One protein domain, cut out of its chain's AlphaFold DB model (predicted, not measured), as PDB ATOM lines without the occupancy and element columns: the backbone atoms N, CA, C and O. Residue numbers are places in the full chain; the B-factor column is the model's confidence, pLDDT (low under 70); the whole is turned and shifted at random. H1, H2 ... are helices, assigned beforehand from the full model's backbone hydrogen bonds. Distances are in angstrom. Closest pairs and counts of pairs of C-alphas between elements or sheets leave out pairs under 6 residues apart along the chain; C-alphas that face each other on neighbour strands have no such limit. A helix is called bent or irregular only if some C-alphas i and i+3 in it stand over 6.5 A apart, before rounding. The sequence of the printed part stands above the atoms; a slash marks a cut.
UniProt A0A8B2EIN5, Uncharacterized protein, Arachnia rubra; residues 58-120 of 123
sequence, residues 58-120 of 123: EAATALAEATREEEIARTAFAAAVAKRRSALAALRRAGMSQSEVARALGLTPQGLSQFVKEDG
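AT A GLANCE: This is residues 58 to 120 of the 123 residues of an uncharacterized protein of Arachnia rubra (UniProt A0A8B2EIN5). One long helix, H1, runs the length of the model, and the two short helices H2 and H3 fold back beside its last part to make a small head at that end. The first part of H1, residues 58 to 80, sticks out from this head as a bare arm, and it is this arm that makes the length. The printed part has 63 residues, with three named helices in the order H1, H2, H3 and no named strand; the class is all helix. The whole is extended, with a radius of gyration of the C-alphas of 16.9 A, and the C-alphas span 54 by 21 by 19 A.

HOW THE PARTS SIT: H1, residues 58 to 93, is the longest helix, and its residues 58 to 80 stand free. H2, residues 98 to 104, is close to H1 but not clearly touching it; the closest C-alphas are those of Leu 91 and Val 101, 6.9 A apart. The lines of H1 and H2 stand at a steep tilt of 53 degrees, and the two run opposite ways. H3, residues 109 to 118, is also close to H1 but not clearly touching, with the C-alphas of Arg 85 and Phe 115 the closest at 7.9 A. H1 and H3 are about perpendicular, at 88 degrees. H2 and H3 are close but not clearly touching, their closest C-alphas being those of Ala 102 and Leu 112, 6.5 A apart. Their lines stand at a steep tilt of 65 degrees, opposite ways. In H1 and H2 every O i to N i+4 pair is within hydrogen-bond range; in H3, 5 of 6 are.

IN THESE COORDINATES: H1 begins with C-alpha 58 at (10.349, -20.420, -46.559) and ends with C-alpha 93 at (52.387, 9.824, -38.812), 52.4 A from first to last C-alpha over 36 residues. H2 has 7 residues, Gln 98 to Ala 104, and measures 9.8 A. H3 has 10 residues, Pro 109 to Glu 118, and measures 14.8 A; its C-alpha 118 is at (42.286, -0.538, -27.770). No helix is bent or irregular.

THE WHOLE: The outline is a rod, and the two C-alphas farthest apart are those of Glu 58 and Gly 95, 55.2 A. Without the residues that stand free, the body of 40 residues spans 21 by 18 by 16 A, with a radius of gyration of 9.3 A. The printed part has no cut, and the links from H1 to H2 and from H2 to H3 are both tight, with 4 residues each. The mean pLDDT of the printed part is 83.4. Confidence is low, under 70, at residues 108 to 120, of which 109 to 118 belong to H3, whose mean pLDDT is 62.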
ATOM      1  N   GLU A  58      10.199 -21.878 -46.518       95.88
ATOM      2  CA  GLU A  58      10.349 -20.420 -46.559       95.88
ATOM      3  C   GLU A  58      11.092 -19.887 -45.321       95.88
ATOM      4  O   GLU A  58      12.042 -19.114 -45.446       95.88
ATOM      5  N   ALA A  59      10.718 -20.350 -44.124       96.25
ATOM      6  CA  ALA A  59      11.352 -19.928 -42.876       96.25
ATOM      7  C   ALA A  59      12.787 -20.462 -42.753       96.25
ATOM      8  O   ALA A  59      13.685 -19.726 -42.343       96.25
ATOM      9  N   ALA A  60      13.015 -21.725 -43.130       95.81
ATOM     10  CA  ALA A  60      14.348 -22.321 -43.146       95.81
ATOM     11  C   ALA A  60      15.292 -21.558 -44.089       95.81
ATOM     12  O   ALA A  60      16.423 -21.245 -43.717       95.81
ATOM     13  N   THR A  61      14.804 -21.202 -45.280       97.69
ATOM     14  CA  THR A  61      15.558 -20.429 -46.273       97.69
ATOM     15  C   THR A  61      15.900 -19.039 -45.743       97.69
ATOM     16  O   THR A  61      17.073 -18.668 -45.736       97.69
ATOM     17  N   ALA A  62      14.914 -18.307 -45.215       97.94
ATOM     18  CA  ALA A  62      15.131 -16.965 -44.679       97.94
ATOM     19  C   ALA A  62      16.149 -16.945 -43.524       97.94
ATOM     20  O   ALA A  62      17.000 -16.060 -43.460       97.94
ATOM     21  N   LEU A  63      16.112 -17.934 -42.623       97.94
ATOM     22  CA  LEU A  63      17.082 -18.041 -41.526       97.94
ATOM     23  C   LEU A  63      18.494 -18.381 -42.020       97.94
ATOM     24  O   LEU A  63      19.476 -17.845 -41.500       97.94
ATOM     25  N   ALA A  64      18.611 -19.249 -43.027       97.31
ATOM     26  CA  ALA A  64      19.899 -19.573 -43.634       97.31
ATOM     27  C   ALA A  64      20.518 -18.352 -44.336       97.31
ATOM     28  O   ALA A  64      21.725 -18.122 -44.239       97.31
ATOM     29  N   GLU A  65      19.699 -17.549 -45.015       98.25
ATOM     30  CA  GLU A  65      20.124 -16.284 -45.619       98.25
ATOM     31  C   GLU A  65      20.537 -15.261 -44.562       98.25
ATOM     32  O   GLU A  65      21.646 -14.736 -44.650       98.25
ATOM     33  N   ALA A  66      19.727 -15.062 -43.519       98.12
ATOM     34  CA  ALA A  66      20.061 -14.175 -42.407       98.12
ATOM     35  C   ALA A  66      21.402 -14.558 -41.757       98.12
ATOM     36  O   ALA A  66      22.268 -13.707 -41.567       98.12
ATOM     37  N   THR A  67      21.624 -15.852 -41.507       98.19
ATOM     38  CA  THR A  67      22.895 -16.358 -40.959       98.19
ATOM     39  C   THR A  67      24.078 -15.994 -41.863       98.19
ATOM     40  O   THR A  67      25.099 -15.489 -41.396       98.19
ATOM     41  N   ARG A  68      23.937 -16.191 -43.180       98.31
ATOM     42  CA  ARG A  68      24.974 -15.832 -44.160       98.31
ATOM     43  C   ARG A  68      25.246 -14.325 -44.168       98.31
ATOM     44  O   ARG A  68      26.400 -13.899 -44.231       98.31
ATOM     45  N   GLU A  69      24.201 -13.509 -44.120       98.38
ATOM     46  CA  GLU A  69      24.318 -12.050 -44.091       98.38
ATOM     47  C   GLU A  69      25.007 -11.556 -42.818       98.38
ATOM     48  O   GLU A  69      25.863 -10.671 -42.888       98.38
ATOM     49  N   GLU A  70      24.716 -12.162 -41.667       98.12
ATOM     50  CA  GLU A  70      25.387 -11.866 -40.402       98.12
ATOM     51  C   GLU A  70      26.890 -12.175 -40.450       98.12
ATOM     52  O   GLU A  70      27.706 -11.388 -39.956       98.12
ATOM     53  N   GLU A  71      27.291 -13.285 -41.075       98.12
ATOM     54  CA  GLU A  71      28.705 -13.630 -41.272       98.12
ATOM     55  C   GLU A  71      29.423 -12.628 -42.186       98.12
ATOM     56  O   GLU A  71      30.534 -12.165 -41.880       98.12
ATOM     57  N   ILE A  72      28.773 -12.239 -43.287       98.19
ATOM     58  CA  ILE A  72      29.279 -11.211 -44.203       98.19
ATOM     59  C   ILE A  72      29.424  -9.879 -43.463       98.19
ATOM     60  O   ILE A  72      30.485  -9.251 -43.529       98.19
ATOM     61  N   ALA A  73      28.398  -9.461 -42.721       97.25
ATOM     62  CA  ALA A  73      28.402  -8.223 -41.954       97.25
ATOM     63  C   ALA A  73      29.516  -8.216 -40.902       97.25
ATOM     64  O   ALA A  73      30.247  -7.230 -40.786       97.25
ATOM     65  N   ARG A  74      29.715  -9.330 -40.188       96.88
ATOM     66  CA  ARG A  74      30.790  -9.488 -39.198       96.88
ATOM     67  C   ARG A  74      32.168  -9.322 -39.833       96.88
ATOM     68  O   ARG A  74      33.010  -8.587 -39.310       96.88
ATOM     69  N   THR A  75      32.378  -9.945 -40.989       96.69
ATOM     70  CA  THR A  75      33.638  -9.860 -41.740       96.69
ATOM     71  C   THR A  75      33.878  -8.446 -42.270       96.69
ATOM     72  O   THR A  75      34.960  -7.878 -42.089       96.69
ATOM     73  N   ALA A  76      32.861  -7.835 -42.880       95.19
ATOM     74  CA  ALA A  76      32.927  -6.476 -43.403       95.19
ATOM     75  C   ALA A  76      33.179  -5.447 -42.291       95.19
ATOM     76  O   ALA A  76      33.993  -4.536 -42.459       95.19
ATOM     77  N   PHE A  77      32.539  -5.620 -41.133       92.25
ATOM     78  CA  PHE A  77      32.746  -4.773 -39.965       92.25
ATOM     79  C   PHE A  77      34.182  -4.879 -39.439       92.25
ATOM     80  O   PHE A  77      34.835  -3.850 -39.251       92.25
ATOM     81  N   ALA A  78      34.715  -6.095 -39.284       92.62
ATOM     82  CA  ALA A  78      36.101  -6.308 -38.866       92.62
ATOM     83  C   ALA A  78      37.100  -5.652 -39.838       92.62
ATOM     84  O   ALA A  78      38.012  -4.933 -39.417       92.62
ATOM     85  N   ALA A  79      36.886  -5.812 -41.148       94.06
ATOM     86  CA  ALA A  79      37.701  -5.161 -42.171       94.06
ATOM     87  C   ALA A  79      37.608  -3.625 -42.104       94.06
ATOM     88  O   ALA A  79      38.620  -2.932 -42.249       94.06
ATOM     89  N   ALA A  80      36.417  -3.071 -41.860       87.81
ATOM     90  CA  ALA A  80      36.224  -1.633 -41.694       87.81
ATOM     91  C   ALA A  80      36.956  -1.092 -40.455       87.81
ATOM     92  O   ALA A  80      37.597  -0.043 -40.538       87.81
ATOM     93  N   VAL A  81      36.917  -1.808 -39.327       85.75
ATOM     94  CA  VAL A  81      37.671  -1.453 -38.112       85.75
ATOM     95  C   VAL A  81      39.178  -1.450 -38.385       85.75
ATOM     96  O   VAL A  81      39.844  -0.460 -38.079       85.75
ATOM     97  N   ALA A  82      39.712  -2.486 -39.036       87.62
ATOM     98  CA  ALA A  82      41.131  -2.546 -39.398       87.62
ATOM     99  C   ALA A  82      41.554  -1.374 -40.306       87.62
ATOM    100  O   ALA A  82      42.579  -0.730 -40.071       87.62
ATOM    101  N   LYS A  83      40.732  -1.036 -41.309       88.44
ATOM    102  CA  LYS A  83      40.974   0.121 -42.189       88.44
ATOM    103  C   LYS A  83      40.933   1.447 -41.427       88.44
ATOM    104  O   LYS A  83      41.791   2.294 -41.664       88.44
ATOM    105  N   ARG A  84      39.991   1.621 -40.491       82.44
ATOM    106  CA  ARG A  84      39.924   2.812 -39.622       82.44
ATOM    107  C   ARG A  84      41.190   2.968 -38.778       82.44
ATOM    108  O   ARG A  84      41.742   4.064 -38.741       82.44
ATOM    109  N   ARG A  85      41.690   1.885 -38.171       83.25
ATOM    110  CA  ARG A  85      42.948   1.902 -37.399       83.25
ATOM    111  C   ARG A  85      44.148   2.283 -38.271       83.25
ATOM    112  O   ARG A  85      44.918   3.168 -37.909       83.25
ATOM    113  N   SER A  86      44.261   1.696 -39.464       86.44
ATOM    114  CA  SER A  86      45.319   2.047 -40.426       86.44
ATOM    115  C   SER A  86      45.270   3.528 -40.835       86.44
ATOM    116  O   SER A  86      46.301   4.207 -40.843       86.44
ATOM    117  N   ALA A  87      44.071   4.060 -41.096       85.44
ATOM    118  CA  ALA A  87      43.881   5.476 -41.403       85.44
ATOM    119  C   ALA A  87      44.308   6.376 -40.232       85.44
ATOM    120  O   ALA A  87      45.070   7.320 -40.436       85.44
ATOM    121  N   LEU A  88      43.901   6.054 -39.000       81.94
ATOM    122  CA  LEU A  88      44.309   6.789 -37.800       81.94
ATOM    123  C   LEU A  88      45.836   6.811 -37.630       81.94
ATOM    124  O   LEU A  88      46.421   7.869 -37.388       81.94
ATOM    125  N   ALA A  89      46.492   5.662 -37.805       83.69
ATOM    126  CA  ALA A  89      47.946   5.559 -37.744       83.69
ATOM    127  C   ALA A  89      48.638   6.398 -38.834       83.69
ATOM    128  O   ALA A  89      49.681   7.004 -38.584       83.69
ATOM    129  N   ALA A  90      48.070   6.469 -40.042       87.88
ATOM    130  CA  ALA A  90      48.580   7.322 -41.114       87.88
ATOM    131  C   ALA A  90      48.439   8.819 -40.788       87.88
ATOM    132  O   ALA A  90      49.407   9.560 -40.949       87.88
ATOM    133  N   LEU A  91      47.286   9.252 -40.265       86.50
ATOM    134  CA  LEU A  91      47.054  10.650 -39.874       86.50
ATOM    135  C   LEU A  91      48.005  11.093 -38.750       86.50
ATOM    136  O   LEU A  91      48.578  12.179 -38.813       86.50
ATOM    137  N   ARG A  92      48.246  10.227 -37.756       82.81
ATOM    138  CA  ARG A  92      49.230  10.489 -36.691       82.81
ATOM    139  C   ARG A  92      50.653  10.617 -37.235       82.81
ATOM    140  O   ARG A  92      51.361  11.543 -36.855       82.81
ATOM    141  N   ARG A  93      51.070   9.729 -38.149       85.75
ATOM    142  CA  ARG A  93      52.387   9.824 -38.812       85.75
ATOM    143  C   ARG A  93      52.543  11.097 -39.645       85.75
ATOM    144  O   ARG A  93      53.661  11.569 -39.801       85.75
ATOM    145  N   ALA A  94      51.443  11.657 -40.144       90.88
ATOM    146  CA  ALA A  94      51.427  12.949 -40.827       90.88
ATOM    147  C   ALA A  94      51.505  14.159 -39.869       90.88
ATOM    148  O   ALA A  94      51.470  15.295 -40.329       90.88
ATOM    149  N   GLY A  95      51.613  13.937 -38.551       90.31
ATOM    150  CA  GLY A  95      51.763  14.996 -37.551       90.31
ATOM    151  C   GLY A  95      50.453  15.654 -37.115       90.31
ATOM    152  O   GLY A  95      50.497  16.656 -36.406       90.31
ATOM    153  N   MET A  96      49.297  15.108 -37.505       88.62
ATOM    154  CA  MET A  96      48.001  15.663 -37.106       88.62
ATOM    155  C   MET A  96      47.744  15.452 -35.611       88.62
ATOM    156  O   MET A  96      47.922  14.354 -35.073       88.62
ATOM    157  N   SER A  97      47.265  16.499 -34.947       84.19
ATOM    158  CA  SER A  97      46.838  16.449 -33.550       84.19
ATOM    159  C   SER A  97      45.551  15.632 -33.377       84.19
ATOM    160  O   SER A  97      44.767  15.432 -34.307       84.19
ATOM    161  N   GLN A  98      45.284  15.165 -32.151       75.81
ATOM    162  CA  GLN A  98      44.078  14.380 -31.853       75.81
ATOM    163  C   GLN A  98      42.774  15.127 -32.181       75.81
ATOM    164  O   GLN A  98      41.806  14.503 -32.615       75.81
ATOM    165  N   SER A  99      42.743  16.452 -32.006       79.88
ATOM    166  CA  SER A  99      41.573  17.281 -32.315       79.88
ATOM    167  C   SER A  99      41.329  17.396 -33.823       79.88
ATOM    168  O   SER A  99      40.181  17.323 -34.266       79.88
ATOM    169  N   GLU A 100      42.390  17.514 -34.625       83.38
ATOM    170  CA  GLU A 100      42.305  17.528 -36.089       83.38
ATOM    171  C   GLU A 100      41.835  16.181 -36.634       83.38
ATOM    172  O   GLU A 100      40.973  16.139 -37.509       83.38
ATOM    173  N   VAL A 101      42.332  15.082 -36.067       81.38
ATOM    174  CA  VAL A 101      41.913  13.724 -36.428       81.38
ATOM    175  C   VAL A 101      40.447  13.466 -36.073       81.38
ATOM    176  O   VAL A 101      39.702  12.964 -36.914       81.38
ATOM    177  N   ALA A 102      40.007  13.820 -34.860       76.62
ATOM    178  CA  ALA A 102      38.608  13.659 -34.454       76.62
ATOM    179  C   ALA A 102      37.664  14.427 -35.391       76.62
ATOM    180  O   ALA A 102      36.659  13.880 -35.847       76.62
ATOM    181  N   ARG A 103      38.037  15.665 -35.749       80.88
ATOM    182  CA  ARG A 103      37.280  16.478 -36.704       80.88
ATOM    183  C   ARG A 103      37.294  15.890 -38.117       80.88
ATOM    184  O   ARG A 103      36.244  15.856 -38.748       80.88
ATOM    185  N   ALA A 104      38.437  15.401 -38.597       79.88
ATOM    186  CA  ALA A 104      38.564  14.804 -39.929       79.88
ATOM    187  C   ALA A 104      37.772  13.494 -40.081       79.88
ATOM    188  O   ALA A 104      37.268  13.201 -41.161       79.88
ATOM    189  N   LEU A 105      37.641  12.714 -39.004       76.25
ATOM    190  CA  LEU A 105      36.922  11.436 -39.002       76.25
ATOM    191  C   LEU A 105      35.448  11.558 -38.587       76.25
ATOM    192  O   LEU A 105      34.751  10.545 -38.541       76.25
ATOM    193  N   GLY A 106      34.968  12.766 -38.263       74.56
ATOM    194  CA  GLY A 106      33.607  12.979 -37.760       74.56
ATOM    195  C   GLY A 106      33.324  12.247 -36.442       74.56
ATOM    196  O   GLY A 106      32.176  11.920 -36.152       74.56
ATOM    197  N   LEU A 107      34.367  11.947 -35.662       72.75
ATOM    198  CA  LEU A 107      34.253  11.225 -34.400       72.75
ATOM    199  C   LEU A 107      34.090  12.210 -33.245       72.75
ATOM    200  O   LEU A 107      34.764  13.239 -33.173       72.75
ATOM    201  N   THR A 108      33.238  11.859 -32.286       68.56
ATOM    202  CA  THR A 108      33.208  12.556 -31.000       68.56
ATOM    203  C   THR A 108      34.498  12.258 -30.215       68.56
ATOM    204  O   THR A 108      35.126  11.214 -30.431       68.56
ATOM    205  N   PRO A 109      34.901  13.116 -29.257       62.19
ATOM    206  CA  PRO A 109      36.078  12.867 -28.415       62.19
ATOM    207  C   PRO A 109      36.041  11.511 -27.688       62.19
ATOM    208  O   PRO A 109      37.073  10.874 -27.494       62.19
ATOM    209  N   GLN A 110      34.839  11.045 -27.337       60.84
ATOM    210  CA  GLN A 110      34.588   9.735 -26.723       60.84
ATOM    211  C   GLN A 110      34.808   8.575 -27.706       60.84
ATOM    212  O   GLN A 110      35.334   7.533 -27.325       60.84
ATOM    213  N   GLY A 111      34.451   8.760 -28.981       61.00
ATOM    214  CA  GLY A 111      34.756   7.794 -30.034       61.00
ATOM    215  C   GLY A 111      36.263   7.631 -30.223       61.00
ATOM    216  O   GLY A 111      36.748   6.511 -30.323       61.00
ATOM    217  N   LEU A 112      37.023   8.733 -30.186       66.75
ATOM    218  CA  LEU A 112      38.482   8.697 -30.310       66.75
ATOM    219  C   LEU A 112      39.160   8.009 -29.110       66.75
ATOM    220  O   LEU A 112      40.125   7.269 -29.294       66.75
ATOM    221  N   SER A 113      38.663   8.228 -27.887       63.78
ATOM    222  CA  SER A 113      39.265   7.661 -26.675       63.78
ATOM    223  C   SER A 113      39.111   6.141 -26.574       63.78
ATOM    224  O   SER A 113      40.033   5.488 -26.085       63.78
ATOM    225  N   GLN A 114      38.020   5.555 -27.086       62.81
ATOM    226  CA  GLN A 114      37.907   4.095 -27.188       62.81
ATOM    227  C   GLN A 114      38.951   3.493 -28.137       62.81
ATOM    228  O   GLN A 114      39.579   2.500 -27.779       62.81
ATOM    229  N   PHE A 115      39.221   4.126 -29.282       63.94
ATOM    230  CA  PHE A 115      40.257   3.649 -30.208       63.94
ATOM    231  C   PHE A 115      41.665   3.718 -29.605       63.94
ATOM    232  O   PHE A 115      42.435   2.772 -29.739       63.94
ATOM    233  N   VAL A 116      41.997   4.801 -28.891       63.12
ATOM    234  CA  VAL A 116      43.303   4.938 -28.215       63.12
ATOM    235  C   VAL A 116      43.495   3.871 -27.137       63.12
ATOM    236  O   VAL A 116      44.603   3.377 -26.948       63.12
ATOM    237  N   LYS A 117      42.418   3.492 -26.443       60.50
ATOM    238  CA  LYS A 117      42.460   2.489 -25.377       60.50
ATOM    239  C   LYS A 117      42.645   1.063 -25.913       60.50
ATOM    240  O   LYS A 117      43.274   0.254 -25.240       60.50
ATOM    241  N   GLU A 118      42.129   0.765 -27.105       57.19
ATOM    242  CA  GLU A 118      42.286  -0.538 -27.770       57.19
ATOM    243  C   GLU A 118      43.629  -0.710 -28.499       57.19
ATOM    244  O   GLU A 118      44.133  -1.828 -28.564       57.19
ATOM    245  N   ASP A 119      44.230   0.367 -29.020       53.75
ATOM    246  CA  ASP A 119      45.505   0.308 -29.764       53.75
ATOM    247  C   ASP A 119      46.748   0.140 -28.863       53.75
ATOM    248  O   ASP A 119      47.867   0.068 -29.368       53.75
ATOM    249  N   GLY A 120      46.598   0.078 -27.532       46.53
ATOM    250  CA  GLY A 120      47.698  -0.208 -26.592       46.53
ATOM    251  C   GLY A 120      48.826   0.834 -26.552       46.53
ATOM    252  O   GLY A 120      49.745   0.714 -25.744       46.53
TER     253      GLY A 120